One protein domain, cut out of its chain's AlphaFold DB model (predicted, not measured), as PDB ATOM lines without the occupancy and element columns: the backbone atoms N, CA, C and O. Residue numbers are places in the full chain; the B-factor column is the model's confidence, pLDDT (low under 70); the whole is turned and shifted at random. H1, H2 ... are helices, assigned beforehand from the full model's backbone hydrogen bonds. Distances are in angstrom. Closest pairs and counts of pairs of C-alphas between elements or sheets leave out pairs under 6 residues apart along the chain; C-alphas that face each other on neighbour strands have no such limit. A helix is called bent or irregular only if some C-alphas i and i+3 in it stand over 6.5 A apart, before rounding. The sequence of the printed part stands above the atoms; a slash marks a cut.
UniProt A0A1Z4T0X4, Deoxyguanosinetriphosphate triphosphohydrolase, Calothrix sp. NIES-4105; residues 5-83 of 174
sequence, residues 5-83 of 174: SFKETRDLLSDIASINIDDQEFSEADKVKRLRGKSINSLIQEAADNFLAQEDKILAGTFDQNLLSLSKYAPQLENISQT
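AT A GLANCE: This is residues 5 to 83 of the 174 residues of the protein "Deoxyguanosinetriphosphate triphosphohydrolase" of Calothrix sp. NIES-4105 (UniProt A0A1Z4T0X4). One long helix, H2, makes the long axis of this domain, and H1 packs alongside its first half, while H5 packs on H1 without reaching H2. At the other end of H2 the chain turns through the small helix H3 and folds back over H2, where the short helix H4 packs on H2's later half; residues 56 to 61, of which 56 to 59 belong to H3, stick out at that end. The printed part has 79 residues with five named helices, H1, H2, H3, H4 and H5 in that order along the chain, and no named strand, and the class is all helix. The whole is loose, with a radius of gyration of the C-alphas of 15.2 A, and the C-alphas span 50 by 22 by 15 A along their three main axes.

IN THESE COORDINATES: Begin with the longest helix, H2, residues 28 to 53: find C-alpha 28 at (45.318, 22.118, -7.439), and from there the helix runs 37.2 A to C-alpha 53 at (11.292, 21.263, 7.668), with x falling along the way. Before it in the chain comes H1, residues 6 to 17, which starts with C-alpha 6 at (45.803, 21.744, -0.835) and measures 15.1 A from first to last C-alpha. H1 is irregular, but only just: C-alphas 12 and 15 are 6.6 A apart. After H2 look for H3, residues 55 to 59, a helix of five residues, and then for H4, residues 67 to 70, a helix of four. The last helix is H5, residues 74 to 83; it runs 14.2 A, with x rising again, and ends with C-alpha 83 at (40.845, 24.605, 11.265).

HOW THE PARTS SIT: Start from H2 and look first at H1, which touches it with 21 pairs of C-alphas within 8 A. The closest C-alphas of the two are those of Ala 17 and Ser 39, 4.2 A apart. H1 and H2 run the same way at a shallow tilt of 30 degrees. Move along H2 to residues 43 to 51, with which alone it touches H4; the closest C-alphas there are those of Ala 47 and Leu 67, 5.7 A apart. From H1 go on to H5, which H1 touches with residues 12 to 16 alone, the closest C-alphas being those of Leu 12 and Ile 80, 6.5 A apart. H1 and H5 run opposite ways at a shallow tilt of 17 degrees. H2 and H5 are apart. H4 and H5 are close but not clearly touching, with the C-alphas of Leu 68 and Ala 74 the closest at 6.3 A. H3 touches no helix: it meets H2 only through their link, and it is apart from H1, H4 and H5. In the backbones of H2, H3 and H5 every O i to N i+4 pair is within hydrogen-bond range; in H1 it is 6 of 8, and H4 is too short for such a pair.

THE WHOLE: The outline is a rod, and the two C-alphas farthest apart, those of Glu 25 and Ala 60, are 50.8 A from each other. Compare the first and last printed C-alphas, Ser 5 and Thr 83, and you find them 11.3 A apart. The printed part has no cut. The links from H2 to H3 and from H4 to H5 are tight, those from H1 to H2 and from H3 to H4 are short, and no link is long. The mean pLDDT of the printed part is 91.1; look at residues 22 to 24, between H1 and H2, for the three residues under 70, where the model's confidence is low.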
ATOM      1  N   SER A   5      46.991  23.926   3.410       92.50
ATOM      2  CA  SER A   5      47.530  23.176   2.278       92.50
ATOM      3  C   SER A   5      46.414  22.666   1.356       92.50
ATOM      4  O   SER A   5      45.257  22.522   1.768       92.50
ATOM      5  N   PHE A   6      46.752  22.354   0.100       90.75
ATOM      6  CA  PHE A   6      45.803  21.744  -0.835       90.75
ATOM      7  C   PHE A   6      45.232  20.434  -0.283       90.75
ATOM      8  O   PHE A   6      44.016  20.254  -0.275       90.75
ATOM      9  N   LYS A   7      46.098  19.558   0.245       89.94
ATOM     10  CA  LYS A   7      45.705  18.271   0.831       89.94
ATOM     11  C   LYS A   7      44.663  18.442   1.936       89.94
ATOM     12  O   LYS A   7      43.624  17.803   1.892       89.94
ATOM     13  N   GLU A   8      44.896  19.357   2.872       90.88
ATOM     14  CA  GLU A   8      43.940  19.618   3.954       90.88
ATOM     15  C   GLU A   8      42.637  20.229   3.442       90.88
ATOM     16  O   GLU A   8      41.561  19.841   3.879       90.88
ATOM     17  N   THR A   9      42.717  21.155   2.484       91.88
ATOM     18  CA  THR A   9      41.522  21.741   1.859       91.88
ATOM     19  C   THR A   9      40.682  20.666   1.170       91.88
ATOM     20  O   THR A   9      39.457  20.668   1.275       91.88
ATOM     21  N   ARG A  10      41.339  19.730   0.477       90.25
ATOM     22  CA  ARG A  10      40.694  18.580  -0.150       90.25
ATOM     23  C   ARG A  10      40.037  17.695   0.897       90.25
ATOM     24  O   ARG A  10      38.866  17.380   0.729       90.25
ATOM     25  N   ASP A  11      40.757  17.314   1.945       90.12
ATOM     26  CA  ASP A  11      40.241  16.400   2.968       90.12
ATOM     27  C   ASP A  11      39.028  17.022   3.690       90.12
ATOM     28  O   ASP A  11      38.017  16.356   3.881       90.12
ATOM     29  N   LEU A  12      39.060  18.330   3.969       91.88
ATOM     30  CA  LEU A  12      37.945  19.057   4.588       91.88
ATOM     31  C   LEU A  12      36.704  19.189   3.690       91.88
ATOM     32  O   LEU A  12      35.578  19.177   4.186       91.88
ATOM     33  N   LEU A  13      36.885  19.382   2.380       92.19
ATOM     34  CA  LEU A  13      35.769  19.633   1.458       92.19
ATOM     35  C   LEU A  13      35.218  18.368   0.802       92.19
ATOM     36  O   LEU A  13      34.050  18.371   0.414       92.19
ATOM     37  N   SER A  14      36.023  17.310   0.664       87.69
ATOM     38  CA  SER A  14      35.623  16.061  -0.005       87.69
ATOM     39  C   SER A  14      34.389  15.435   0.641       87.69
ATOM     40  O   SER A  14      33.473  15.031  -0.076       87.69
ATOM     41  N   ASP A  15      34.315  15.461   1.974       85.19
ATOM     42  CA  ASP A  15      33.191  14.906   2.737       85.19
ATOM     43  C   ASP A  15      31.860  15.595   2.398       85.19
ATOM     44  O   ASP A  15      30.819  14.948   2.279       85.19
ATOM     45  N   ILE A  16      31.890  16.913   2.181       90.94
ATOM     46  CA  ILE A  16      30.702  17.708   1.840       90.94
ATOM     47  C   ILE A  16      30.410  17.636   0.335       90.94
ATOM     48  O   ILE A  16      29.259  17.568  -0.096       90.94
ATOM     49  N   ALA A  17      31.459  17.658  -0.489       87.81
ATOM     50  CA  ALA A  17      31.343  17.670  -1.941       87.81
ATOM     51  C   ALA A  17      30.859  16.324  -2.507       87.81
ATOM     52  O   ALA A  17      30.305  16.308  -3.607       87.81
ATOM     53  N   SER A  18      31.072  15.218  -1.777       81.56
ATOM     54  CA  SER A  18      30.705  13.850  -2.181       81.56
ATOM     55  C   SER A  18      31.207  13.481  -3.588       81.56
ATOM     56  O   SER A  18      30.549  12.758  -4.334       81.56
ATOM     57  N   ILE A  19      32.375  14.007  -3.974       76.94
ATOM     58  CA  ILE A  19      33.031  13.728  -5.255       76.94
ATOM     59  C   ILE A  19      34.489  13.345  -5.026       76.94
ATOM     60  O   ILE A  19      35.183  13.982  -4.238       76.94
ATOM     61  N   ASN A  20      34.967  12.347  -5.772       71.56
ATOM     62  CA  ASN A  20      36.394  12.072  -5.883       71.56
ATOM     63  C   ASN A  20      36.976  12.878  -7.059       71.56
ATOM     64  O   ASN A  20      36.422  12.881  -8.160       71.56
ATOM     65  N   ILE A  21      38.060  13.608  -6.803       72.06
ATOM     66  CA  ILE A  21      38.753  14.480  -7.765       72.06
ATOM     67  C   ILE A  21      40.206  14.051  -8.017       72.06
ATOM     68  O   ILE A  21      40.943  14.772  -8.700       72.06
ATOM     69  N   ASP A  22      40.633  12.913  -7.464       68.56
ATOM     70  CA  ASP A  22      42.022  12.454  -7.551       68.56
ATOM     71  C   ASP A  22      42.416  12.107  -9.005       68.56
ATOM     72  O   ASP A  22      43.523  12.450  -9.418       68.56
ATOM     73  N   ASP A  23      41.481  11.609  -9.823       62.19
ATOM     74  CA  ASP A  23      41.734  11.132 -11.199       62.19
ATOM     75  C   ASP A  23      41.710  12.217 -12.295       62.19
ATOM     76  O   ASP A  23      41.781  11.910 -13.485       62.19
ATOM     77  N   GLN A  24      41.567  13.497 -11.941       66.19
ATOM     78  CA  GLN A  24      41.469  14.568 -12.939       66.19
ATOM     79  C   GLN A  24      42.801  15.302 -13.137       66.19
ATOM     80  O   GLN A  24      43.392  15.790 -12.166       66.19
ATOM     81  N   GLU A  25      43.224  15.456 -14.399       71.31
ATOM     82  CA  GLU A  25      44.338  16.319 -14.832       71.31
ATOM     83  C   GLU A  25      43.974  17.812 -14.702       71.31
ATOM     84  O   GLU A  25      43.858  18.554 -15.674       71.31
ATOM     85  N   PHE A  26      43.749  18.268 -13.473       80.00
ATOM     86  CA  PHE A  26      43.517  19.675 -13.159       80.00
ATOM     87  C   PHE A  26      44.586  20.204 -12.211       80.00
ATOM     88  O   PHE A  26      45.133  19.463 -11.389       80.00
ATOM     89  N   SER A  27      44.828  21.515 -12.282       86.94
ATOM     90  CA  SER A  27      45.635  22.210 -11.281       86.94
ATOM     91  C   SER A  27      45.009  22.066  -9.886       86.94
ATOM     92  O   SER A  27      43.786  21.946  -9.751       86.94
ATOM     93  N   GLU A  28      45.820  22.125  -8.825       88.38
ATOM     94  CA  GLU A  28      45.318  22.118  -7.439       88.38
ATOM     95  C   GLU A  28      44.266  23.217  -7.205       88.38
ATOM     96  O   GLU A  28      43.251  22.997  -6.544       88.38
ATOM     97  N   ALA A  29      44.458  24.389  -7.816       88.00
ATOM     98  CA  ALA A  29      43.512  25.494  -7.731       88.00
ATOM     99  C   ALA A  29      42.153  25.150  -8.361       88.00
ATOM    100  O   ALA A  29      41.109  25.467  -7.788       88.00
ATOM    101  N   ASP A  30      42.138  24.489  -9.519       89.50
ATOM    102  CA  ASP A  30      40.893  24.104 -10.192       89.50
ATOM    103  C   ASP A  30      40.180  22.961  -9.464       89.50
ATOM    104  O   ASP A  30      38.952  22.977  -9.335       89.50
ATOM    105  N   LYS A  31      40.949  22.040  -8.875       89.62
ATOM    106  CA  LYS A  31      40.438  21.016  -7.956       89.62
ATOM    107  C   LYS A  31      39.716  21.646  -6.759       89.62
ATOM    108  O   LYS A  31      38.570  21.287  -6.483       89.62
ATOM    109  N   VAL A  32      40.311  22.653  -6.108       90.81
ATOM    110  CA  VAL A  32      39.663  23.396  -5.006       90.81
ATOM    111  C   VAL A  32      38.411  24.139  -5.477       90.81
ATOM    112  O   VAL A  32      37.382  24.085  -4.801       90.81
ATOM    113  N   LYS A  33      38.445  24.807  -6.641       91.25
ATOM    114  CA  LYS A  33      37.259  25.494  -7.193       91.25
ATOM    115  C   LYS A  33      36.090  24.528  -7.387       91.25
ATOM    116  O   LYS A  33      34.955  24.883  -7.062       91.25
ATOM    117  N   ARG A  34      36.363  23.322  -7.899       90.50
ATOM    118  CA  ARG A  34      35.350  22.287  -8.142       90.50
ATOM    119  C   ARG A  34      34.786  21.724  -6.842       90.50
ATOM    120  O   ARG A  34      33.563  21.660  -6.715       90.50
ATOM    121  N   LEU A  35      35.651  21.383  -5.884       91.94
ATOM    122  CA  LEU A  35      35.237  20.959  -4.543       91.94
ATOM    123  C   LEU A  35      34.330  22.006  -3.902       91.94
ATOM    124  O   LEU A  35      33.197  21.694  -3.559       91.94
ATOM    125  N   ARG A  36      34.766  23.271  -3.865       94.00
ATOM    126  CA  ARG A  36      33.975  24.392  -3.343       94.00
ATOM    127  C   ARG A  36      32.602  24.484  -4.006       94.00
ATOM    128  O   ARG A  36      31.603  24.630  -3.312       94.00
ATOM    129  N   GLY A  37      32.543  24.415  -5.337       94.50
ATOM    130  CA  GLY A  37      31.281  24.503  -6.073       94.50
ATOM    131  C   GLY A  37      30.299  23.393  -5.695       94.50
ATOM    132  O   GLY A  37      29.115  23.660  -5.501       94.50
ATOM    133  N   LYS A  38      30.791  22.159  -5.537       94.00
ATOM    134  CA  LYS A  38      29.965  21.025  -5.108       94.00
ATOM    135  C   LYS A  38      29.571  21.108  -3.639       94.00
ATOM    136  O   LYS A  38      28.392  20.949  -3.354       94.00
ATOM    137  N   SER A  39      30.498  21.439  -2.740       95.00
ATOM    138  CA  SER A  39      30.187  21.624  -1.320       95.00
ATOM    139  C   SER A  39      29.122  22.703  -1.116       95.00
ATOM    140  O   SER A  39      28.166  22.472  -0.388       95.00
ATOM    141  N   ILE A  40      29.235  23.853  -1.796       95.62
ATOM    142  CA  ILE A  40      28.225  24.922  -1.722       95.62
ATOM    143  C   ILE A  40      26.862  24.419  -2.204       95.62
ATOM    144  O   ILE A  40      25.862  24.688  -1.551       95.62
ATOM    145  N   ASN A  41      26.810  23.677  -3.313       95.38
ATOM    146  CA  ASN A  41      25.552  23.131  -3.825       95.38
ATOM    147  C   ASN A  41      24.893  22.179  -2.809       95.38
ATOM    148  O   ASN A  41      23.727  22.374  -2.474       95.38
ATOM    149  N   SER A  42      25.658  21.233  -2.247       94.38
ATOM    150  CA  SER A  42      25.166  20.320  -1.207       94.38
ATOM    151  C   SER A  42      24.636  21.075   0.017       94.38
ATOM    152  O   SER A  42      23.571  20.748   0.530       94.38
ATOM    153  N   LEU A  43      25.355  22.107   0.473       95.75
ATOM    154  CA  LEU A  43      24.962  22.910   1.636       95.75
ATOM    155  C   LEU A  43      23.722  23.773   1.369       95.75
ATOM    156  O   LEU A  43      22.917  23.957   2.276       95.75
ATOM    157  N   ILE A  44      23.546  24.285   0.146       96.31
ATOM    158  CA  ILE A  44      22.332  25.015  -0.248       96.31
ATOM    159  C   ILE A  44      21.118  24.088  -0.186       96.31
ATOM    160  O   ILE A  44      20.093  24.489   0.358       96.31
ATOM    161  N   GLN A  45      21.238  22.863  -0.705       94.62
ATOM    162  CA  GLN A  45      20.136  21.904  -0.675       94.62
ATOM    163  C   GLN A  45      19.752  21.549   0.767       94.62
ATOM    164  O   GLN A  45      18.586  21.649   1.128       94.62
ATOM    165  N   GLU A  46      20.736  21.251   1.619       94.75
ATOM    166  CA  GLU A  46      20.500  20.970   3.042       94.75
ATOM    167  C   GLU A  46      19.873  22.159   3.782       94.75
ATOM    168  O   GLU A  46      18.977  21.978   4.601       94.75
ATOM    169  N   ALA A  47      20.319  23.386   3.498       96.12
ATOM    170  CA  ALA A  47      19.740  24.580   4.103       96.12
ATOM    171  C   ALA A  47      18.283  24.795   3.667       96.12
ATOM    172  O   ALA A  47      17.458  25.163   4.502       96.12
ATOM    173  N   ALA A  48      17.962  24.555   2.391       96.69
ATOM    174  CA  ALA A  48      16.601  24.653   1.870       96.69
ATOM    175  C   ALA A  48      15.682  23.590   2.490       96.69
ATOM    176  O   ALA A  48      14.595  23.924   2.963       96.69
ATOM    177  N   ASP A  49      16.144  22.341   2.562       96.06
ATOM    178  CA  ASP A  49      15.391  21.238   3.162       96.06
ATOM    179  C   ASP A  49      15.141  21.496   4.660       96.06
ATOM    180  O   ASP A  49      14.016  21.351   5.140       96.06
ATOM    181  N   ASN A  50      16.156  21.971   5.394       95.88
ATOM    182  CA  ASN A  50      16.022  22.330   6.808       95.88
ATOM    183  C   ASN A  50      15.100  23.533   7.029       95.88
ATOM    184  O   ASN A  50      14.365  23.560   8.014       95.88
ATOM    185  N   PHE A  51      15.128  24.523   6.133       97.06
ATOM    186  CA  PHE A  51      14.231  25.674   6.200       97.06
ATOM    187  C   PHE A  51      12.771  25.238   6.062       97.06
ATOM    188  O   PHE A  51      11.952  25.586   6.907       97.06
ATOM    189  N   LEU A  52      12.466  24.412   5.054       96.50
ATOM    190  CA  LEU A  52      11.122  23.869   4.845       96.50
ATOM    191  C   LEU A  52      10.689  22.966   6.008       96.50
ATOM    192  O   LEU A  52       9.565  23.063   6.486       96.50
ATOM    193  N   ALA A  53      11.592  22.133   6.533       96.06
ATOM    194  CA  ALA A  53      11.292  21.263   7.668       96.06
ATOM    195  C   ALA A  53      11.014  22.023   8.981       96.06
ATOM    196  O   ALA A  53      10.425  21.453   9.900       96.06
ATOM    197  N   GLN A  54      11.470  23.274   9.110       96.19
ATOM    198  CA  GLN A  54      11.259  24.116  10.294       96.19
ATOM    199  C   GLN A  54      10.320  25.305  10.028       96.19
ATOM    200  O   GLN A  54      10.241  26.198  10.874       96.19
ATOM    201  N   GLU A  55       9.594  25.312   8.905       97.06
ATOM    202  CA  GLU A  55       8.726  26.415   8.466       97.06
ATOM    203  C   GLU A  55       7.781  26.892   9.579       97.06
ATOM    204  O   GLU A  55       7.796  28.072   9.933       97.06
ATOM    205  N   ASP A  56       7.049  25.970  10.210       97.12
ATOM    206  CA  ASP A  56       6.101  26.290  11.285       97.12
ATOM    207  C   ASP A  56       6.764  27.038  12.451       97.12
ATOM    208  O   ASP A  56       6.216  28.006  12.983       97.12
ATOM    209  N   LYS A  57       7.971  26.618  12.852       96.94
ATOM    210  CA  LYS A  57       8.696  27.238  13.972       96.94
ATOM    211  C   LYS A  57       9.240  28.610  13.605       96.94
ATOM    212  O   LYS A  57       9.238  29.502  14.454       96.94
ATOM    213  N   ILE A  58       9.706  28.767  12.366       97.19
ATOM    214  CA  ILE A  58      10.189  30.043  11.831       97.19
ATOM    215  C   ILE A  58       9.031  31.043  11.781       97.19
ATOM    216  O   ILE A  58       9.167  32.151  12.294       97.19
ATOM    217  N   LEU A  59       7.873  30.640  11.251       97.06
ATOM    218  CA  LEU A  59       6.673  31.481  11.196       97.06
ATOM    219  C   LEU A  59       6.129  31.821  12.586       97.06
ATOM    220  O   LEU A  59       5.668  32.938  12.810       97.06
ATOM    221  N   ALA A  60       6.230  30.891  13.537       97.75
ATOM    222  CA  ALA A  60       5.882  31.137  14.931       97.75
ATOM    223  C   ALA A  60       6.909  32.012  15.681       97.75
ATOM    224  O   ALA A  60       6.663  32.367  16.832       97.75
ATOM    225  N   GLY A  61       8.060  32.339  15.078       96.62
ATOM    226  CA  GLY A  61       9.127  33.108  15.725       96.62
ATOM    227  C   GLY A  61       9.820  32.366  16.872       96.62
ATOM    228  O   GLY A  61      10.343  33.001  17.779       96.62
ATOM    229  N   THR A  62       9.799  31.029  16.858       97.31
ATOM    230  CA  THR A  62      10.360  30.165  17.924       97.31
ATOM    231  C   THR A  62      11.631  29.425  17.500       97.31
ATOM    232  O   THR A  62      12.149  28.579  18.231       97.31
ATOM    233  N   PHE A  63      12.127  29.693  16.292       95.88
ATOM    234  CA  PHE A  63      13.324  29.060  15.756       95.88
ATOM    235  C   PHE A  63      14.580  29.896  16.054       95.88
ATOM    236  O   PHE A  63      14.898  30.824  15.318       95.88
ATOM    237  N   ASP A  64      15.318  29.519  17.105       93.88
ATOM    238  CA  ASP A  64      16.505  30.245  17.605       93.88
ATOM    239  C   ASP A  64      17.852  29.594  17.223       93.88
ATOM    240  O   ASP A  64      18.854  29.729  17.928       93.88
ATOM    241  N   GLN A  65      17.899  28.826  16.131       92.62
ATOM    242  CA  GLN A  65      19.099  28.081  15.720       92.62
ATOM    243  C   GLN A  65      19.544  28.436  14.295       92.62
ATOM    244  O   GLN A  65      18.802  29.031  13.519       92.62
ATOM    245  N   ASN A  66      20.774  28.065  13.923       92.12
ATOM    246  CA  ASN A  66      21.249  28.183  12.542       92.12
ATOM    247  C   ASN A  66      20.766  26.976  11.717       92.12
ATOM    248  O   ASN A  66      20.889  25.832  12.150       92.12
ATOM    249  N   LEU A  67      20.264  27.217  10.503       94.12
ATOM    250  CA  LEU A  67      19.780  26.175   9.586       94.12
ATOM    251  C   LEU A  67      20.820  25.083   9.298       94.12
ATOM    252  O   LEU A  67      20.476  23.905   9.207       94.12
ATOM    253  N   LEU A  68      22.098  25.451   9.178       93.75
ATOM    254  CA  LEU A  68      23.174  24.496   8.908       93.75
ATOM    255  C   LEU A  68      23.602  23.707  10.148       93.75
ATOM    256  O   LEU A  68      24.235  22.667   9.997       93.75
ATOM    257  N   SER A  69      23.219  24.131  11.357       92.38
ATOM    258  CA  SER A  69      23.447  23.340  12.575       92.38
ATOM    259  C   SER A  69      22.612  22.058  12.602       92.38
ATOM    260  O   SER A  69      22.991  21.107  13.275       92.38
ATOM    261  N   LEU A  70      21.504  22.021  11.852       92.00
ATOM    262  CA  LEU A  70      20.669  20.830  11.673       92.00
ATOM    263  C   LEU A  70      21.114  19.961  10.486       92.00
ATOM    264  O   LEU A  70      20.589  18.866  10.300       92.00
ATOM    265  N   SER A  71      22.052  20.437   9.660       92.31
ATOM    266  CA  SER A  71      22.528  19.673   8.505       92.31
ATOM    267  C   SER A  71      23.357  18.474   8.954       92.31
ATOM    268  O   SER A  71      24.113  18.538   9.926       92.31
ATOM    269  N   LYS A  72      23.320  17.402   8.159       92.25
ATOM    270  CA  LYS A  72      24.219  16.252   8.338       92.25
ATOM    271  C   LYS A  72      25.706  16.621   8.238       92.25
ATOM    272  O   LYS A  72      26.548  15.863   8.709       92.25
ATOM    273  N   TYR A  73      26.024  17.769   7.632       94.25
ATOM    274  CA  TYR A  73      27.387  18.281   7.495       94.25
ATOM    275  C   TYR A  73      27.831  19.192   8.650       94.25
ATOM    276  O   TYR A  73      28.932  19.745   8.593       94.25
ATOM    277  N   ALA A  74      27.009  19.382   9.690       94.12
ATOM    278  CA  ALA A  74      27.354  20.241  10.824       94.12
ATOM    279  C   ALA A  74      28.717  19.889  11.472       94.12
ATOM    280  O   ALA A  74      29.505  20.813  11.691       94.12
ATOM    281  N   PRO A  75      29.077  18.605  11.700       94.50
ATOM    282  CA  PRO A  75      30.399  18.252  12.230       94.50
ATOM    283  C   PRO A  75      31.563  18.669  11.317       94.50
ATOM    284  O   PRO A  75      32.607  19.118  11.791       94.50
ATOM    285  N   GLN A  76      31.391  18.547  10.000       94.12
ATOM    286  CA  GLN A  76      32.395  18.913   9.002       94.12
ATOM    287  C   GLN A  76      32.567  20.434   8.935       94.12
ATOM    288  O   GLN A  76      33.694  20.923   8.883       94.12
ATOM    289  N   LEU A  77      31.465  21.189   8.984       94.94
ATOM    290  CA  LEU A  77      31.496  22.653   9.041       94.94
ATOM    291  C   LEU A  77      32.197  23.154  10.307       94.94
ATOM    292  O   LEU A  77      33.009  24.077  10.230       94.94
ATOM    293  N   GLU A  78      31.938  22.515  11.447       95.00
ATOM    294  CA  GLU A  78      32.616  22.826  12.705       95.00
ATOM    295  C   GLU A  78      34.124  22.543  12.605       95.00
ATOM    296  O   GLU A  78      34.943  23.393  12.951       95.00
ATOM    297  N   ASN A  79      34.518  21.403  12.029       95.25
ATOM    298  CA  ASN A  79      35.929  21.082  11.796       95.25
ATOM    299  C   ASN A  79      36.622  22.107  10.872       95.25
ATOM    300  O   ASN A  79      37.744  22.553  11.145       95.25
ATOM    301  N   ILE A  80      35.946  22.543   9.802       95.00
ATOM    302  CA  ILE A  80      36.438  23.609   8.916       95.00
ATOM    303  C   ILE A  80      36.618  24.909   9.706       95.00
ATOM    304  O   ILE A  80      37.690  25.516   9.641       95.00
ATOM    305  N   SER A  81      35.610  25.318  10.481       95.12
ATOM    306  CA  SER A  81      35.642  26.534  11.304       95.12
ATOM    307  C   SER A  81      36.817  26.524  12.288       95.12
ATOM    308  O   SER A  81      37.599  27.478  12.358       95.12
ATOM    309  N   GLN A  82      37.020  25.405  12.987       96.38
ATOM    310  CA  GLN A  82      38.133  25.227  13.917       96.38
ATOM    311  C   GLN A  82      39.489  25.259  13.210       96.38
ATOM    312  O   GLN A  82      40.432  25.882  13.709       96.38
ATOM    313  N   THR A  83      39.601  24.624  12.044       95.19
ATOM    314  CA  THR A  83      40.845  24.605  11.265       95.19
ATOM    315  C   THR A  83      41.201  25.999  10.755       95.19
ATOM    316  O   THR A  83      42.336  26.445  10.933       95.19
TER     317      THR A  83